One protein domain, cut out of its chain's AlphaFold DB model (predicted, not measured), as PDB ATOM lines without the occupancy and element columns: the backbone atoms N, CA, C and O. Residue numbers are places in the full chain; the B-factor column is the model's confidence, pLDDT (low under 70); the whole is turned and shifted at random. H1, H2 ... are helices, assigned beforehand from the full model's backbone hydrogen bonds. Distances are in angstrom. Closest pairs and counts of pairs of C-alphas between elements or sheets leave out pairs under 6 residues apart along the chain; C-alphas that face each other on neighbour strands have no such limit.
ATOM      1  N   PRO A  19     208.587 241.628 115.623       62.34
ATOM      2  CA  PRO A  19     209.858 241.027 115.183       62.34
ATOM      3  C   PRO A  19     209.870 239.490 115.202       62.34
ATOM      4  O   PRO A  19     210.777 238.869 114.657       62.34
ATOM      5  N   SER A  20     208.850 238.866 115.790       66.88
ATOM      6  CA  SER A  20     208.651 237.420 115.824       66.88
ATOM      7  C   SER A  20     208.285 236.792 114.476       66.88
ATOM      8  O   SER A  20     208.293 235.570 114.392       66.88
ATOM      9  N   GLN A  21     207.980 237.565 113.424       73.62
ATOM     10  CA  GLN A  21     207.535 237.013 112.133       73.62
ATOM     11  C   GLN A  21     208.546 236.038 111.508       73.62
ATOM     12  O   GLN A  21     208.166 234.924 111.166       73.62
ATOM     13  N   GLY A  22     209.831 236.406 111.438       81.88
ATOM     14  CA  GLY A  22     210.856 235.525 110.860       81.88
ATOM     15  C   GLY A  22     211.093 234.256 111.683       81.88
ATOM     16  O   GLY A  22     211.298 233.185 111.124       81.88
ATOM     17  N   LEU A  23     210.999 234.359 113.013       86.88
ATOM     18  CA  LEU A  23     211.082 233.207 113.913       86.88
ATOM     19  C   LEU A  23     209.839 232.309 113.792       86.88
ATOM     20  O   LEU A  23     209.938 231.093 113.893       86.88
ATOM     21  N   ALA A  24     208.663 232.893 113.556       88.75
ATOM     22  CA  ALA A  24     207.436 232.136 113.351       88.75
ATOM     23  C   ALA A  24     207.480 231.333 112.042       88.75
ATOM     24  O   ALA A  24     206.994 230.207 112.011       88.75
ATOM     25  N   ASP A  25     208.087 231.876 110.984       88.75
ATOM     26  CA  ASP A  25     208.258 231.162 109.715       88.75
ATOM     27  C   ASP A  25     209.215 229.969 109.850       88.75
ATOM     28  O   ASP A  25     208.915 228.880 109.357       88.75
ATOM     29  N   THR A  26     210.334 230.130 110.568       90.56
ATOM     30  CA  THR A  26     211.266 229.019 110.818       90.56
ATOM     31  C   THR A  26     210.648 227.946 111.712       90.56
ATOM     32  O   THR A  26     210.757 226.762 111.404       90.56
ATOM     33  N   LEU A  27     209.933 228.343 112.768       91.62
ATOM     34  CA  LEU A  27     209.200 227.426 113.644       91.62
ATOM     35  C   LEU A  27     208.057 226.708 112.914       91.62
ATOM     36  O   LEU A  27     207.784 225.546 113.188       91.62
ATOM     37  N   ALA A  28     207.384 227.367 111.971       88.50
ATOM     38  CA  ALA A  28     206.325 226.729 111.194       88.50
ATOM     39  C   ALA A  28     206.868 225.615 110.280       88.50
ATOM     40  O   ALA A  28     206.140 224.662 109.997       88.50
ATOM     41  N   ALA A  29     208.126 225.720 109.841       90.31
ATOM     42  CA  ALA A  29     208.796 224.710 109.027       90.31
ATOM     43  C   ALA A  29     209.331 223.514 109.842       90.31
ATOM     44  O   ALA A  29     209.474 222.431 109.276       90.31
ATOM     45  N   ASP A  30     209.585 223.681 111.145       91.12
ATOM     46  CA  ASP A  30     210.081 222.631 112.048       91.12
ATOM     47  C   ASP A  30     209.076 222.327 113.183       91.12
ATOM     48  O   ASP A  30     209.103 222.969 114.240       91.12
ATOM     49  N   PRO A  31     208.175 221.338 112.999       86.62
ATOM     50  CA  PRO A  31     207.147 221.016 113.987       86.62
ATOM     51  C   PRO A  31     207.705 220.439 115.292       86.62
ATOM     52  O   PRO A  31     207.108 220.639 116.347       86.62
ATOM     53  N   VAL A  32     208.843 219.740 115.253       89.75
ATOM     54  CA  VAL A  32     209.427 219.122 116.454       89.75
ATOM     55  C   VAL A  32     209.951 220.211 117.378       89.75
ATOM     56  O   VAL A  32     209.649 220.226 118.575       89.75
ATOM     57  N   TRP A  33     210.693 221.160 116.808       92.19
ATOM     58  CA  TRP A  33     211.192 222.296 117.564       92.19
ATOM     59  C   TRP A  33     210.057 223.194 118.068       92.19
ATOM     60  O   TRP A  33     210.076 223.611 119.229       92.19
ATOM     61  N   LEU A  34     209.026 223.426 117.249       93.31
ATOM     62  CA  LEU A  34     207.841 224.187 117.645       93.31
ATOM     63  C   LEU A  34     207.124 223.577 118.858       93.31
ATOM     64  O   LEU A  34     206.834 224.297 119.815       93.31
ATOM     65  N   THR A  35     206.858 222.268 118.853       89.94
ATOM     66  CA  THR A  35     206.169 221.593 119.964       89.94
ATOM     67  C   THR A  35     206.991 221.651 121.250       89.94
ATOM     68  O   THR A  35     206.463 222.007 122.305       89.94
ATOM     69  N   ALA A  36     208.302 221.402 121.166       93.31
ATOM     70  CA  ALA A  36     209.200 221.515 122.313       93.31
ATOM     71  C   ALA A  36     209.246 222.944 122.879       93.31
ATOM     72  O   ALA A  36     209.269 223.135 124.097       93.31
ATOM     73  N   LEU A  37     209.250 223.963 122.014       94.56
ATOM     74  CA  LEU A  37     209.252 225.362 122.439       94.56
ATOM     75  C   LEU A  37     207.919 225.760 123.088       94.56
ATOM     76  O   LEU A  37     207.916 226.456 124.100       94.56
ATOM     77  N   ARG A  38     206.783 225.275 122.569       93.56
ATOM     78  CA  ARG A  38     205.469 225.497 123.192       93.56
ATOM     79  C   ARG A  38     205.365 224.869 124.578       93.56
ATOM     80  O   ARG A  38     204.829 225.519 125.471       93.56
ATOM     81  N   ALA A  39     205.886 223.657 124.761       92.62
ATOM     82  CA  ALA A  39     205.925 223.011 126.071       92.62
ATOM     83  C   ALA A  39     206.730 223.851 127.076       92.62
ATOM     84  O   ALA A  39     206.255 224.124 128.173       92.62
ATOM     85  N   GLN A  40     207.898 224.357 126.669       94.81
ATOM     86  CA  GLN A  40     208.702 225.251 127.508       94.81
ATOM     87  C   GLN A  40     207.963 226.556 127.843       94.81
ATOM     88  O   GLN A  40     207.957 226.973 128.996       94.81
ATOM     89  N   CYS A  41     207.287 227.172 126.869       95.81
ATOM     90  CA  CYS A  41     206.493 228.384 127.087       95.81
ATOM     91  C   CYS A  41     205.296 228.185 128.027       95.81
ATOM     92  O   CYS A  41     204.878 229.147 128.671       95.81
ATOM     93  N   ALA A  42     204.726 226.978 128.078       92.94
ATOM     94  CA  ALA A  42     203.663 226.633 129.019       92.94
ATOM     95  C   ALA A  42     204.203 226.464 130.447       92.94
ATOM     96  O   ALA A  42     203.527 226.850 131.397       92.94
ATOM     97  N   THR A  43     205.422 225.933 130.587       95.44
ATOM     98  CA  THR A  43     206.093 225.769 131.882       95.44
ATOM     99  C   THR A  43     206.573 227.099 132.451       95.44
ATOM    100  O   THR A  43     206.288 227.412 133.603       95.44
ATOM    101  N   ASP A  44     207.316 227.881 131.665       92.94
ATOM    102  CA  ASP A  44     207.887 229.143 132.130       92.94
ATOM    103  C   ASP A  44     208.122 230.126 130.981       92.94
ATOM    104  O   ASP A  44     209.139 230.149 130.283       92.94
ATOM    105  N   ARG A  45     207.142 231.004 130.803       91.56
ATOM    106  CA  ARG A  45     207.151 232.005 129.740       91.56
ATOM    107  C   ARG A  45     208.178 233.114 129.955       91.56
ATOM    108  O   ARG A  45     208.626 233.721 128.982       91.56
ATOM    109  N   GLN A  46     208.522 233.403 131.210       92.44
ATOM    110  CA  GLN A  46     209.449 234.483 131.540       92.44
ATOM    111  C   GLN A  46     210.882 234.085 131.201       92.44
ATOM    112  O   GLN A  46     211.616 234.903 130.646       92.44
ATOM    113  N   THR A  47     211.265 232.835 131.473       94.06
ATOM    114  CA  THR A  47     212.616 232.345 131.162       94.06
ATOM    115  C   THR A  47     212.830 232.074 129.679       94.06
ATOM    116  O   THR A  47     213.905 232.372 129.161       94.06
ATOM    117  N   VAL A  48     211.816 231.567 128.971       93.56
ATOM    118  CA  VAL A  48     211.900 231.300 127.521       93.56
ATOM    119  C   VAL A  48     211.886 232.594 126.699       93.56
ATOM    120  O   VAL A  48     212.515 232.680 125.643       93.56
ATOM    121  N   GLY A  49     211.192 233.617 127.194       92.81
ATOM    122  CA  GLY A  49     211.113 234.929 126.574       92.81
ATOM    123  C   GLY A  49     209.816 235.147 125.797       92.81
ATOM    124  O   GLY A  49     209.403 234.364 124.939       92.81
ATOM    125  N   GLU A  50     209.205 236.298 126.068       90.94
ATOM    126  CA  GLU A  50     207.914 236.728 125.529       90.94
ATOM    127  C   GLU A  50     207.817 236.615 124.003       90.94
ATOM    128  O   GLU A  50     206.874 236.045 123.454       90.94
ATOM    129  N   THR A  51     208.824 237.148 123.311       91.12
ATOM    130  CA  THR A  51     208.853 237.243 121.849       91.12
ATOM    131  C   THR A  51     208.975 235.873 121.188       91.12
ATOM    132  O   THR A  51     208.343 235.646 120.155       91.12
ATOM    133  N   ALA A  52     209.735 234.955 121.794       91.69
ATOM    134  CA  ALA A  52     209.876 233.577 121.335       91.69
ATOM    135  C   ALA A  52     208.566 232.804 121.519       91.69
ATOM    136  O   ALA A  52     208.091 232.158 120.586       91.69
ATOM    137  N   CYS A  53     207.917 232.952 122.676       94.56
ATOM    138  CA  CYS A  53     206.625 232.322 122.926       94.56
ATOM    139  C   CYS A  53     205.516 232.865 122.020       94.56
ATOM    140  O   CYS A  53     204.681 232.095 121.542       94.56
ATOM    141  N   GLN A  54     205.527 234.161 121.704       93.38
ATOM    142  CA  GLN A  54     204.580 234.724 120.745       93.38
ATOM    143  C   GLN A  54     204.864 234.266 119.305       93.38
ATOM    144  O   GLN A  54     203.923 234.010 118.554       93.38
ATOM    145  N   ALA A  55     206.135 234.098 118.921       93.50
ATOM    146  CA  ALA A  55     206.495 233.493 117.637       93.50
ATOM    147  C   ALA A  55     205.994 232.045 117.530       93.50
ATOM    148  O   ALA A  55     205.401 231.677 116.519       93.50
ATOM    149  N   ALA A  56     206.166 231.250 118.589       93.50
ATOM    150  CA  ALA A  56     205.665 229.879 118.662       93.50
ATOM    151  C   ALA A  56     204.130 229.821 118.592       93.50
ATOM    152  O   ALA A  56     203.562 228.960 117.917       93.50
ATOM    153  N   ALA A  57     203.437 230.761 119.243       93.00
ATOM    154  CA  ALA A  57     201.985 230.873 119.148       93.00
ATOM    155  C   ALA A  57     201.516 231.156 117.714       93.00
ATOM    156  O   ALA A  57     200.594 230.501 117.224       93.00
ATOM    157  N   GLU A  58     202.183 232.083 117.029       93.06
ATOM    158  CA  GLU A  58     201.874 232.450 115.650       93.06
ATOM    159  C   GLU A  58     202.200 231.325 114.654       93.06
ATOM    160  O   GLU A  58     201.382 231.024 113.785       93.06
ATOM    161  N   ALA A  59     203.348 230.660 114.803       93.31
ATOM    162  CA  ALA A  59     203.741 229.515 113.982       93.31
ATOM    163  C   ALA A  59     202.713 228.379 114.071       93.31
ATOM    164  O   ALA A  59     202.235 227.876 113.052       93.31
ATOM    165  N   PHE A  60     202.309 228.032 115.296       90.62
ATOM    166  CA  PHE A  60     201.278 227.028 115.539       90.62
ATOM    167  C   PHE A  60     199.939 227.425 114.913       90.62
ATOM    168  O   PHE A  60     199.337 226.630 114.198       90.62
ATOM    169  N   ARG A  61     199.496 228.678 115.106       89.50
ATOM    170  CA  ARG A  61     198.261 229.206 114.507       89.50
ATOM    171  C   ARG A  61     198.261 229.047 112.985       89.50
ATOM    172  O   ARG A  61     197.266 228.609 112.415       89.50
ATOM    173  N   ARG A  62     199.371 229.372 112.318       89.56
ATOM    174  CA  ARG A  62     199.507 229.227 110.859       89.56
ATOM    175  C   ARG A  62     199.409 227.768 110.421       89.56
ATOM    176  O   ARG A  62     198.651 227.477 109.501       89.56
ATOM    177  N   ARG A  63     200.122 226.857 111.091       88.81
ATOM    178  CA  ARG A  63     200.069 225.412 110.799       88.81
ATOM    179  C   ARG A  63     198.680 224.822 111.031       88.81
ATOM    180  O   ARG A  63     198.225 224.019 110.217       88.81
ATOM    181  N   PHE A  64     198.006 225.252 112.099       86.00
ATOM    182  CA  PHE A  64     196.624 224.895 112.415       86.00
ATOM    183  C   PHE A  64     195.692 225.258 111.254       86.00
ATOM    184  O   PHE A  64     195.023 224.394 110.696       86.00
ATOM    185  N   PHE A  65     195.703 226.524 110.820       85.50
ATOM    186  CA  PHE A  65     194.835 226.985 109.730       85.50
ATOM    187  C   PHE A  65     195.226 226.454 108.349       85.50
ATOM    188  O   PHE A  65     194.377 226.379 107.464       85.50
ATOM    189  N   ALA A  66     196.488 226.078 108.151       85.81
ATOM    190  CA  ALA A  66     196.946 225.442 106.922       85.81
ATOM    191  C   ALA A  66     196.639 223.933 106.869       85.81
ATOM    192  O   ALA A  66     197.037 223.279 105.905       85.81
ATOM    193  N   SER A  67     195.988 223.369 107.896       77.81
ATOM    194  CA  SER A  67     195.765 221.924 108.052       77.81
ATOM    195  C   SER A  67     197.056 221.099 107.943       77.81
ATOM    196  O   SER A  67     197.031 219.942 107.533       77.81
TER     197      SER A  67
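What this domain is: This is residues 19 to 67 of the 96 residues of an uncharacterized protein of Alcaligenes aquatilis (UniProt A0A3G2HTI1). H1 and H2 make a corner; after tiny H3, long H4 folds back across both. The printed part is all helix: 49 residues with four named helices, H1 to H4. It is compact, radius of gyration of the C-alphas 9.8 A, spanning 29 by 21 by 15 A.

How they stand to each other: H1, residues 21 to 29, and H2, residues 31 to 43, only just touch, only at the corner: 3 C-alpha pairs within 8 A, closest Leu 27 and Leu 34. H4, residues 50 to 65, touches H1 at a steep tilt of 51 degrees, closest at C-alphas 24 and 59, 4.6 A. Its residues 53 to 60 alone touch H2, closest at C-alphas 53 and 41, 5.7 A. H3, residues 45 to 48, is apart from H1. In H1, H2 and H4 every O i to N i+4 pair is within hydrogen-bond range.

Where its parts are: Find C-alpha 21 at (207.535, 237.013, 112.133), where H1 begins; H4, 22.7 A long, ends at C-alpha 65, (194.835, 226.985, 109.730).

The domain as a whole: The three links are tight; residues 19 to 20 have pLDDT under 70.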